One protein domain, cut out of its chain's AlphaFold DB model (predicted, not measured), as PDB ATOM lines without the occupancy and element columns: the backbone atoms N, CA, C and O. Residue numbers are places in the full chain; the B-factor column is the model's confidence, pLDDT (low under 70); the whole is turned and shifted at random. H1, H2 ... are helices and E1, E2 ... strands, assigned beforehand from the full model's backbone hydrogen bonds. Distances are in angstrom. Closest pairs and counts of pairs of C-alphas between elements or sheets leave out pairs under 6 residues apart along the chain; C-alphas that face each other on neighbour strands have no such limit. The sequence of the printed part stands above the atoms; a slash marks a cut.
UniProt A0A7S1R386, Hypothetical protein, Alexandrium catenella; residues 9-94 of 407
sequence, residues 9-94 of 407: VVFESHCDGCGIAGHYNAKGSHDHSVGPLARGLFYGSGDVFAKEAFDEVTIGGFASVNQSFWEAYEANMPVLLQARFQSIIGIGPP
ATOM      1  N   VAL A   9     129.580 141.968 164.492       96.19
ATOM      2  CA  VAL A   9     130.227 142.899 165.423       96.19
ATOM      3  C   VAL A   9     130.374 144.246 164.750       96.19
ATOM      4  O   VAL A   9     130.921 144.331 163.650       96.19
ATOM      5  N   VAL A  10     129.921 145.300 165.416       96.50
ATOM      6  CA  VAL A  10     129.959 146.670 164.907       96.50
ATOM      7  C   VAL A  10     130.694 147.548 165.911       96.50
ATOM      8  O   VAL A  10     130.402 147.512 167.106       96.50
ATOM      9  N   PHE A  11     131.669 148.320 165.435       95.75
ATOM     10  CA  PHE A  11     132.482 149.182 166.287       95.75
ATOM     11  C   PHE A  11     131.765 150.497 166.609       95.75
ATOM     12  O   PHE A  11     131.417 151.259 165.704       95.75
ATOM     13  N   GLU A  12     131.551 150.764 167.897       94.19
ATOM     14  CA  GLU A  12     130.850 151.948 168.401       94.19
ATOM     15  C   GLU A  12     131.744 153.199 168.409       94.19
ATOM     16  O   GLU A  12     132.970 153.118 168.489       94.19
ATOM     17  N   SER A  13     131.124 154.377 168.322       91.44
ATOM     18  CA  SER A  13     131.794 155.680 168.224       91.44
ATOM     19  C   SER A  13     132.699 156.080 169.395       91.44
ATOM     20  O   SER A  13     133.626 156.862 169.193       91.44
ATOM     21  N   HIS A  14     132.465 155.558 170.595       90.75
ATOM     22  CA  HIS A  14     133.285 155.758 171.790       90.75
ATOM     23  C   HIS A  14     134.068 154.492 172.159       90.75
ATOM     24  O   HIS A  14     134.576 154.404 173.278       90.75
ATOM     25  N   CYS A  15     134.183 153.526 171.241       93.19
ATOM     26  CA  CYS A  15     134.935 152.312 171.497       93.19
ATOM     27  C   CYS A  15     136.429 152.598 171.691       93.19
ATOM     28  O   CYS A  15     137.078 153.211 170.837       93.19
ATOM     29  N   ASP A  16     136.996 152.074 172.777       93.31
ATOM     30  CA  ASP A  16     138.437 152.120 173.013       93.31
ATOM     31  C   ASP A  16     139.156 151.057 172.166       93.31
ATOM     32  O   ASP A  16     138.805 149.880 172.191       93.31
ATOM     33  N   GLY A  17     140.152 151.453 171.372       88.44
ATOM     34  CA  GLY A  17     140.935 150.524 170.545       88.44
ATOM     35  C   GLY A  17     140.265 149.998 169.260       88.44
ATOM     36  O   GLY A  17     140.893 149.231 168.529       88.44
ATOM     37  N   CYS A  18     139.054 150.445 168.898       89.00
ATOM     38  CA  CYS A  18     138.345 150.023 167.670       89.00
ATOM     39  C   CYS A  18     138.875 150.629 166.343       89.00
ATOM     40  O   CYS A  18     138.158 150.699 165.344       89.00
ATOM     41  N   GLY A  19     140.133 151.066 166.303       85.31
ATOM     42  CA  GLY A  19     140.780 151.535 165.074       85.31
ATOM     43  C   GLY A  19     140.312 152.894 164.544       85.31
ATOM     44  O   GLY A  19     139.651 153.668 165.232       85.31
ATOM     45  N   ILE A  20     140.719 153.196 163.305       82.31
ATOM     46  CA  ILE A  20     140.571 154.523 162.667       82.31
ATOM     47  C   ILE A  20     139.459 154.603 161.612       82.31
ATOM     48  O   ILE A  20     139.257 155.657 161.003       82.31
ATOM     49  N   ALA A  21     138.802 153.483 161.313       86.94
ATOM     50  CA  ALA A  21     137.699 153.452 160.364       86.94
ATOM     51  C   ALA A  21     136.473 154.191 160.943       86.94
ATOM     52  O   ALA A  21     136.488 154.610 162.092       86.94
ATOM     53  N   GLY A  22     135.423 154.397 160.147       85.12
ATOM     54  CA  GLY A  22     134.180 154.983 160.658       85.12
ATOM     55  C   GLY A  22     133.531 154.106 161.731       85.12
ATOM     56  O   GLY A  22     133.692 152.888 161.727       85.12
ATOM     57  N   HIS A  23     132.774 154.729 162.628       93.69
ATOM     58  CA  HIS A  23     132.141 154.048 163.751       93.69
ATOM     59  C   HIS A  23     130.628 154.223 163.734       93.69
ATOM     60  O   HIS A  23     130.099 155.225 163.246       93.69
ATOM     61  N   TYR A  24     129.938 153.247 164.309       95.81
ATOM     62  CA  TYR A  24     128.501 153.275 164.516       95.81
ATOM     63  C   TYR A  24     128.125 154.232 165.655       95.81
ATOM     64  O   TYR A  24     128.752 154.239 166.715       95.81
ATOM     65  N   ASN A  25     127.091 155.045 165.434       95.25
ATOM     66  CA  ASN A  25     126.566 155.991 166.416       95.25
ATOM     67  C   ASN A  25     125.125 155.624 166.781       95.25
ATOM     68  O   ASN A  25     124.183 156.075 166.127       95.25
ATOM     69  N   ALA A  26     124.972 154.889 167.881       95.12
ATOM     70  CA  ALA A  26     123.684 154.477 168.433       95.12
ATOM     71  C   ALA A  26     122.685 155.631 168.617       95.12
ATOM     72  O   ALA A  26     121.503 155.493 168.326       95.12
ATOM     73  N   LYS A  27     123.153 156.817 169.031       94.94
ATOM     74  CA  LYS A  27     122.279 157.987 169.255       94.94
ATOM     75  C   LYS A  27     121.677 158.548 167.966       94.94
ATOM     76  O   LYS A  27     120.772 159.375 168.037       94.94
ATOM     77  N   GLY A  28     122.243 158.184 166.816       95.06
ATOM     78  CA  GLY A  28     121.761 158.593 165.502       95.06
ATOM     79  C   GLY A  28     120.638 157.714 164.954       95.06
ATOM     80  O   GLY A  28     119.997 158.133 163.994       95.06
ATOM     81  N   SER A  29     120.396 156.538 165.542       96.06
ATOM     82  CA  SER A  29     119.341 155.621 165.115       96.06
ATOM     83  C   SER A  29     118.106 155.742 166.008       96.06
ATOM     84  O   SER A  29     118.203 155.883 167.227       96.06
ATOM     85  N   HIS A  30     116.928 155.702 165.386       95.56
ATOM     86  CA  HIS A  30     115.648 155.631 166.090       95.56
ATOM     87  C   HIS A  30     115.244 154.192 166.429       95.56
ATOM     88  O   HIS A  30     114.429 154.003 167.330       95.56
ATOM     89  N   ASP A  31     115.824 153.214 165.730       95.69
ATOM     90  CA  ASP A  31     115.521 151.789 165.863       95.69
ATOM     91  C   ASP A  31     116.531 151.064 166.771       95.69
ATOM     92  O   ASP A  31     116.326 149.902 167.127       95.69
ATOM     93  N   HIS A  32     117.584 151.767 167.216       97.69
ATOM     94  CA  HIS A  32     118.559 151.228 168.161       97.69
ATOM     95  C   HIS A  32     117.922 150.857 169.499       97.69
ATOM     96  O   HIS A  32     117.229 151.649 170.146       97.69
ATOM     97  N   SER A  33     118.238 149.652 169.960       97.06
ATOM     98  CA  SER A  33     117.972 149.216 171.324       97.06
ATOM     99  C   SER A  33     119.088 148.312 171.841       97.06
ATOM    100  O   SER A  33     119.907 147.803 171.082       97.06
ATOM    101  N   VAL A  34     119.153 148.143 173.163       96.44
ATOM    102  CA  VAL A  34     120.221 147.395 173.843       96.44
ATOM    103  C   VAL A  34     119.643 146.133 174.474       96.44
ATOM    104  O   VAL A  34     118.601 146.188 175.133       96.44
ATOM    105  N   GLY A  35     120.337 145.013 174.291       94.81
ATOM    106  CA  GLY A  35     120.003 143.723 174.886       94.81
ATOM    107  C   GLY A  35     120.605 143.506 176.277       94.81
ATOM    108  O   GLY A  35     121.417 144.303 176.758       94.81
ATOM    109  N   PRO A  36     120.209 142.429 176.975       94.62
ATOM    110  CA  PRO A  36     120.740 142.105 178.297       94.62
ATOM    111  C   PRO A  36     122.160 141.522 178.269       94.62
ATOM    112  O   PRO A  36     122.777 141.401 179.332       94.62
ATOM    113  N   LEU A  37     122.671 141.110 177.104       95.44
ATOM    114  CA  LEU A  37     123.919 140.358 177.013       95.44
ATOM    115  C   LEU A  37     125.156 141.245 176.841       95.44
ATOM    116  O   LEU A  37     125.143 142.302 176.215       95.44
ATOM    117  N   ALA A  38     126.271 140.759 177.379       94.94
ATOM    118  CA  ALA A  38     127.607 141.280 177.127       94.94
ATOM    119  C   ALA A  38     128.596 140.115 177.107       94.94
ATOM    120  O   ALA A  38     128.437 139.157 177.871       94.94
ATOM    121  N   ARG A  39     129.614 140.189 176.248       92.75
ATOM    122  CA  ARG A  39     130.642 139.146 176.151       92.75
ATOM    123  C   ARG A  39     131.962 139.672 175.600       92.75
ATOM    124  O   ARG A  39     132.016 140.715 174.950       92.75
ATOM    125  N   GLY A  40     133.013 138.896 175.850       92.38
ATOM    126  CA  GLY A  40     134.238 138.941 175.062       92.38
ATOM    127  C   GLY A  40     134.103 138.050 173.826       92.38
ATOM    128  O   GLY A  40     133.514 136.968 173.893       92.38
ATOM    129  N   LEU A  41     134.639 138.526 172.712       89.25
ATOM    130  CA  LEU A  41     134.741 137.855 171.423       89.25
ATOM    131  C   LEU A  41     136.231 137.742 171.104       89.25
ATOM    132  O   LEU A  41     136.935 138.750 171.053       89.25
ATOM    133  N   PHE A  42     136.715 136.516 170.940       83.25
ATOM    134  CA  PHE A  42     138.144 136.220 170.873       83.25
ATOM    135  C   PHE A  42     138.495 135.790 169.458       83.25
ATOM    136  O   PHE A  42     138.179 134.678 169.036       83.25
ATOM    137  N   TYR A  43     139.141 136.683 168.721       79.44
ATOM    138  CA  TYR A  43     139.610 136.391 167.379       79.44
ATOM    139  C   TYR A  43     141.051 135.931 167.428       79.44
ATOM    140  O   TYR A  43     141.747 136.042 168.439       79.44
ATOM    141  N   GLY A  44     141.533 135.494 166.268       68.25
ATOM    142  CA  GLY A  44     142.956 135.451 166.038       68.25
ATOM    143  C   GLY A  44     143.568 136.807 166.409       68.25
ATOM    144  O   GLY A  44     144.198 136.945 167.455       68.25
ATOM    145  N   SER A  45     143.344 137.825 165.585       70.56
ATOM    146  CA  SER A  45     143.960 139.161 165.665       70.56
ATOM    147  C   SER A  45     143.836 139.902 167.003       70.56
ATOM    148  O   SER A  45     144.532 140.901 167.183       70.56
ATOM    149  N   GLY A  46     142.981 139.458 167.923       75.69
ATOM    150  CA  GLY A  46     142.808 140.044 169.244       75.69
ATOM    151  C   GLY A  46     141.382 139.914 169.755       75.69
ATOM    152  O   GLY A  46     140.548 139.228 169.164       75.69
ATOM    153  N   ASP A  47     141.114 140.611 170.849       84.56
ATOM    154  CA  ASP A  47     139.887 140.437 171.618       84.56
ATOM    155  C   ASP A  47     138.994 141.669 171.464       84.56
ATOM    156  O   ASP A  47     139.484 142.799 171.427       84.56
ATOM    157  N   VAL A  48     137.683 141.461 171.389       91.75
ATOM    158  CA  VAL A  48     136.671 142.524 171.359       91.75
ATOM    159  C   VAL A  48     135.708 142.312 172.515       91.75
ATOM    160  O   VAL A  48     135.210 141.209 172.713       91.75
ATOM    161  N   PHE A  49     135.412 143.364 173.265       95.62
ATOM    162  CA  PHE A  49     134.382 143.355 174.294       95.62
ATOM    163  C   PHE A  49     133.185 144.158 173.814       95.62
ATOM    164  O   PHE A  49     133.306 145.299 173.359       95.62
ATOM    165  N   ALA A  50     132.017 143.532 173.897       97.31
ATOM    166  CA  ALA A  50     130.819 144.057 173.280       97.31
ATOM    167  C   ALA A  50     129.571 143.789 174.114       97.31
ATOM    168  O   ALA A  50     129.525 142.880 174.952       97.31
ATOM    169  N   LYS A  51     128.552 144.604 173.858       97.00
ATOM    170  CA  LYS A  51     127.197 144.438 174.382       97.00
ATOM    171  C   LYS A  51     126.270 144.095 173.235       97.00
ATOM    172  O   LYS A  51     126.500 144.502 172.103       97.00
ATOM    173  N   GLU A  52     125.245 143.325 173.535       97.00
ATOM    174  CA  GLU A  52     124.195 143.049 172.573       97.00
ATOM    175  C   GLU A  52     123.393 144.320 172.296       97.00
ATOM    176  O   GLU A  52     123.005 145.050 173.215       97.00
ATOM    177  N   ALA A  53     123.143 144.566 171.022       96.94
ATOM    178  CA  ALA A  53     122.332 145.657 170.528       96.94
ATOM    179  C   ALA A  53     121.482 145.175 169.352       96.94
ATOM    180  O   ALA A  53     121.749 144.135 168.749       96.94
ATOM    181  N   PHE A  54     120.455 145.950 169.034       96.94
ATOM    182  CA  PHE A  54     119.545 145.709 167.928       96.94
ATOM    183  C   PHE A  54     119.370 146.996 167.148       96.94
ATOM    184  O   PHE A  54     119.277 148.064 167.750       96.94
ATOM    185  N   ASP A  55     119.328 146.891 165.827       97.44
ATOM    186  CA  ASP A  55     119.016 148.005 164.930       97.44
ATOM    187  C   ASP A  55     118.577 147.452 163.561       97.44
ATOM    188  O   ASP A  55     118.555 146.234 163.340       97.44
ATOM    189  N   GLU A  56     118.221 148.326 162.625       96.12
ATOM    190  CA  GLU A  56     118.120 147.974 161.213       96.12
ATOM    191  C   GLU A  56     119.520 147.760 160.615       96.12
ATOM    192  O   GLU A  56     120.370 148.651 160.601       96.12
ATOM    193  N   VAL A  57     119.759 146.569 160.061       95.75
ATOM    194  CA  VAL A  57     121.004 146.249 159.351       95.75
ATOM    195  C   VAL A  57     120.679 145.980 157.891       95.75
ATOM    196  O   VAL A  57     119.808 145.165 157.593       95.75
ATOM    197  N   THR A  58     121.394 146.654 156.979       95.12
ATOM    198  CA  THR A  58     121.269 146.467 155.525       95.12
ATOM    199  C   THR A  58     122.613 146.097 154.897       95.12
ATOM    200  O   THR A  58     123.580 146.850 155.003       95.12
ATOM    201  N   ILE A  59     122.688 144.957 154.199       93.19
ATOM    202  CA  ILE A  59     123.898 144.498 153.492       93.19
ATOM    203  C   ILE A  59     123.515 143.919 152.128       93.19
ATOM    204  O   ILE A  59     122.806 142.920 152.036       93.19
ATOM    205  N   GLY A  60     124.032 144.508 151.045       88.19
ATOM    206  CA  GLY A  60     123.846 143.967 149.692       88.19
ATOM    207  C   GLY A  60     122.385 143.930 149.227       88.19
ATOM    208  O   GLY A  60     122.002 143.010 148.514       88.19
ATOM    209  N   GLY A  61     121.565 144.898 149.655       88.94
ATOM    210  CA  GLY A  61     120.137 144.982 149.313       88.94
ATOM    211  C   GLY A  61     119.206 144.150 150.202       88.94
ATOM    212  O   GLY A  61     117.993 144.237 150.037       88.94
ATOM    213  N   PHE A  62     119.749 143.386 151.152       93.25
ATOM    214  CA  PHE A  62     118.986 142.675 152.178       93.25
ATOM    215  C   PHE A  62     118.968 143.510 153.448       93.25
ATOM    216  O   PHE A  62     120.010 144.040 153.830       93.25
ATOM    217  N   ALA A  63     117.802 143.608 154.081       93.56
ATOM    218  CA  ALA A  63     117.604 144.349 155.314       93.56
ATOM    219  C   ALA A  63     116.882 143.479 156.344       93.56
ATOM    220  O   ALA A  63     115.969 142.726 155.995       93.56
ATOM    221  N   SER A  64     117.270 143.608 157.608       94.25
ATOM    222  CA  SER A  64     116.518 143.080 158.744       94.25
ATOM    223  C   SER A  64     116.335 144.187 159.762       94.25
ATOM    224  O   SER A  64     117.308 144.755 160.254       94.25
ATOM    225  N   VAL A  65     115.076 144.457 160.088       91.81
ATOM    226  CA  VAL A  65     114.706 145.320 161.209       91.81
ATOM    227  C   VAL A  65     114.939 144.541 162.499       91.81
ATOM    228  O   VAL A  65     114.639 143.346 162.549       91.81
ATOM    229  N   ASN A  66     115.457 145.207 163.531       94.44
ATOM    230  CA  ASN A  66     115.746 144.590 164.829       94.44
ATOM    231  C   ASN A  66     116.719 143.395 164.720       94.44
ATOM    232  O   ASN A  66     116.530 142.361 165.358       94.44
ATOM    233  N   GLN A  67     117.745 143.516 163.873       95.56
ATOM    234  CA  GLN A  67     118.822 142.533 163.786       95.56
ATOM    235  C   GLN A  67     119.719 142.657 165.015       95.56
ATOM    236  O   GLN A  67     120.249 143.734 165.279       95.56
ATOM    237  N   SER A  68     119.945 141.547 165.716       95.25
ATOM    238  CA  SER A  68     120.923 141.490 166.800       95.25
ATOM    239  C   SER A  68     122.354 141.638 166.269       95.25
ATOM    240  O   SER A  68     122.735 141.055 165.248       95.25
ATOM    241  N   PHE A  69     123.166 142.417 166.972       96.19
ATOM    242  CA  PHE A  69     124.601 142.533 166.745       96.19
ATOM    243  C   PHE A  69     125.333 142.842 168.051       96.19
ATOM    244  O   PHE A  69     124.739 143.206 169.065       96.19
ATOM    245  N   TRP A  70     126.651 142.696 168.023       97.12
ATOM    246  CA  TRP A  70     127.530 143.048 169.127       97.12
ATOM    247  C   TRP A  70     128.098 144.444 168.905       97.12
ATOM    248  O   TRP A  70     128.961 144.652 168.052       97.12
ATOM    249  N   GLU A  71     127.609 145.396 169.689       97.50
ATOM    250  CA  GLU A  71     128.119 146.759 169.760       97.50
ATOM    251  C   GLU A  71     129.400 146.756 170.605       97.50
ATOM    252  O   GLU A  71     129.376 146.628 171.837       97.50
ATOM    253  N   ALA A  72     130.540 146.809 169.921       97.19
ATOM    254  CA  ALA A  72     131.854 146.757 170.539       97.19
ATOM    255  C   ALA A  72     132.212 148.104 171.159       97.19
ATOM    256  O   ALA A  72     132.210 149.121 170.467       97.19
ATOM    257  N   TYR A  73     132.560 148.085 172.445       95.62
ATOM    258  CA  TYR A  73     132.959 149.269 173.211       95.62
ATOM    259  C   TYR A  73     134.442 149.247 173.612       95.62
ATOM    260  O   TYR A  73     134.970 150.256 174.072       95.62
ATOM    261  N   GLU A  74     135.116 148.108 173.463       95.56
ATOM    262  CA  GLU A  74     136.557 147.976 173.672       95.56
ATOM    263  C   GLU A  74     137.113 146.903 172.727       95.56
ATOM    264  O   GLU A  74     136.511 145.839 172.563       95.56
ATOM    265  N   ALA A  75     138.268 147.152 172.116       92.25
ATOM    266  CA  ALA A  75     138.968 146.193 171.276       92.25
ATOM    267  C   ALA A  75     140.477 146.211 171.546       92.25
ATOM    268  O   ALA A  75     141.180 147.186 171.292       92.25
ATOM    269  N   ASN A  76     141.002 145.065 171.970       87.88
ATOM    270  CA  ASN A  76     142.429 144.798 172.093       87.88
ATOM    271  C   ASN A  76     142.900 144.022 170.859       87.88
ATOM    272  O   ASN A  76     143.286 142.855 170.940       87.88
ATOM    273  N   MET A  77     142.822 144.674 169.695       80.00
ATOM    274  CA  MET A  77     143.035 144.040 168.395       80.00
ATOM    275  C   MET A  77     143.980 144.873 167.513       80.00
ATOM    276  O   MET A  77     143.523 145.731 166.759       80.00
ATOM    277  N   PRO A  78     145.307 144.627 167.554       74.12
ATOM    278  CA  PRO A  78     146.303 145.459 166.868       74.12
ATOM    279  C   PRO A  78     146.077 145.664 165.364       74.12
ATOM    280  O   PRO A  78     146.469 146.703 164.839       74.12
ATOM    281  N   VAL A  79     145.408 144.725 164.677       73.69
ATOM    282  CA  VAL A  79     145.033 144.883 163.256       73.69
ATOM    283  C   VAL A  79     144.200 146.144 163.009       73.69
ATOM    284  O   VAL A  79     144.321 146.766 161.956       73.69
ATOM    285  N   LEU A  80     143.403 146.580 163.991       80.69
ATOM    286  CA  LEU A  80     142.534 147.751 163.876       80.69
ATOM    287  C   LEU A  80     143.307 149.074 163.802       80.69
ATOM    288  O   LEU A  80     142.763 150.064 163.319       80.69
ATOM    289  N   LEU A  81     144.589 149.099 164.189       76.00
ATOM    290  CA  LEU A  81     145.434 150.296 164.089       76.00
ATOM    291  C   LEU A  81     145.616 150.775 162.641       76.00
ATOM    292  O   LEU A  81     145.829 151.963 162.407       76.00
ATOM    293  N   GLN A  82     145.549 149.855 161.677       73.44
ATOM    294  CA  GLN A  82     145.716 150.149 160.249       73.44
ATOM    295  C   GLN A  82     144.538 149.667 159.397       73.44
ATOM    296  O   GLN A  82     144.403 150.077 158.239       73.44
ATOM    297  N   ALA A  83     143.677 148.807 159.945       75.38
ATOM    298  CA  ALA A  83     142.512 148.324 159.233       75.38
ATOM    299  C   ALA A  83     141.531 149.454 158.905       75.38
ATOM    300  O   ALA A  83     141.351 150.419 159.644       75.38
ATOM    301  N   ARG A  84     140.854 149.290 157.768       83.50
ATOM    302  CA  ARG A  84     139.831 150.221 157.271       83.50
ATOM    303  C   ARG A  84     138.412 149.659 157.361       83.50
ATOM    304  O   ARG A  84     137.497 150.244 156.788       83.50
ATOM    305  N   PHE A  85     138.232 148.522 158.029       87.69
ATOM    306  CA  PHE A  85     136.913 147.938 158.253       87.69
ATOM    307  C   PHE A  85     136.332 148.405 159.590       87.69
ATOM    308  O   PHE A  85     137.064 148.717 160.524       87.69
ATOM    309  N   GLN A  86     135.005 148.464 159.644       90.94
ATOM    310  CA  GLN A  86     134.216 149.049 160.740       90.94
ATOM    311  C   GLN A  86     133.403 147.986 161.492       90.94
ATOM    312  O   GLN A  86     132.754 148.258 162.498       90.94
ATOM    313  N   SER A  87     133.400 146.770 160.948       93.62
ATOM    314  CA  SER A  87     132.621 145.650 161.435       93.62
ATOM    315  C   SER A  87     133.267 144.329 161.042       93.62
ATOM    316  O   SER A  87     133.979 144.225 160.034       93.62
ATOM    317  N   ILE A  88     132.976 143.308 161.839       93.50
ATOM    318  CA  ILE A  88     133.211 141.907 161.509       93.50
ATOM    319  C   ILE A  88     131.835 141.307 161.253       93.50
ATOM    320  O   ILE A  88     130.931 141.433 162.071       93.50
ATOM    321  N   ILE A  89     131.656 140.718 160.077       94.69
ATOM    322  CA  ILE A  89     130.382 140.131 159.663       94.69
ATOM    323  C   ILE A  89     130.619 138.634 159.547       94.69
ATOM    324  O   ILE A  89     131.107 138.173 158.508       94.69
ATOM    325  N   GLY A  90     130.327 137.927 160.635       93.50
ATOM    326  CA  GLY A  90     130.383 136.480 160.728       93.50
ATOM    327  C   GLY A  90     129.277 135.826 159.908       93.50
ATOM    328  O   GLY A  90     128.098 136.154 160.042       93.50
ATOM    329  N   ILE A  91     129.664 134.905 159.033       94.00
ATOM    330  CA  ILE A  91     128.773 134.090 158.191       94.00
ATOM    331  C   ILE A  91     129.141 132.602 158.282       94.00
ATOM    332  O   ILE A  91     129.022 131.819 157.335       94.00
ATOM    333  N   GLY A  92     129.627 132.214 159.456       92.12
ATOM    334  CA  GLY A  92     129.803 130.845 159.896       92.12
ATOM    335  C   GLY A  92     128.474 130.099 160.078       92.12
ATOM    336  O   GLY A  92     127.390 130.640 159.840       92.12
ATOM    337  N   PRO A  93     128.532 128.830 160.511       89.31
ATOM    338  CA  PRO A  93     127.344 128.047 160.815       89.31
ATOM    339  C   PRO A  93     126.373 128.722 161.804       89.31
ATOM    340  O   PRO A  93     126.788 129.040 162.917       89.31
ATOM    341  N   PRO A  94     125.088 128.914 161.438       89.38
ATOM    342  CA  PRO A  94     124.129 129.684 162.238       89.38
ATOM    343  C   PRO A  94     123.881 129.219 163.671       89.38
ATOM    344  O   PRO A  94     123.491 130.000 164.530       89.38
TER     345      PRO A  94
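What this domain is: This is residues 9 to 94 of the 407 residues of the protein "Hypothetical protein" of Alexandrium catenella (UniProt A0A7S1R386). One strongly twisted sheet of five strands is the body, and its long hairpin E3 and E4 bends sharply, so that the hairpin's turn end, residues 57 to 64, folds away from the rest. A long loop, residues 17 to 32, leads from E1 back to E2, and the one short helix, H1, lies off the sheet beyond the end of E4. The 86 printed residues hold E1, E2, E3, E4, H1 and E5 in that order; the sheet runs E2, E3, E4, E1, E5, mixed, and the class is mostly strand. The whole is compact and rounded, with a radius of gyration of the C-alphas of 12.5 A and spans of 32 by 30 by 26 A.

How they stand to each other: E2, residues 33 to 42, E3, residues 47 to 59, and E4, residues 62 to 76, form a meander, each strand the antiparallel neighbour of the one before. In the hairpin E2 and E3, N 41 and O 48 are within hydrogen-bond range at 2.7 A. In the hairpin E3 and E4, N 69 and O 53 are at 2.8 A. E1, residues 9 to 16, is parallel to E4 at 45 degrees, with N 10 and O 70 at 2.9 A. The edge strand E5, residues 87 to 89, is antiparallel to E1, with N 9 and O 88 at 2.8 A. H1, residues 78 to 81, is not on the sheet and is too short for an O i to N i+4 pair; its one O i to N i+3 pair is within range.

Where its parts are: E1 begins at C-alpha 9, (130.227, 142.899, 165.423), and bends by 103 degrees at residue 13. E4 is 30.8 A long and bends by 91 degrees at residue 65; E3, 24.5 A, bends by 104 degrees at residue 56; E2, 24.0 A, bends by 81 degrees at residue 36. E5 ends at C-alpha 89, (130.382, 140.131, 159.663).

The domain as a whole: The C-alphas of His 30 and Gly 44 are the two farthest apart, at 34.0 A. The printed part has no cut, and the link E1 to E2 is long. Residue 44 is under 70 in pLDDT.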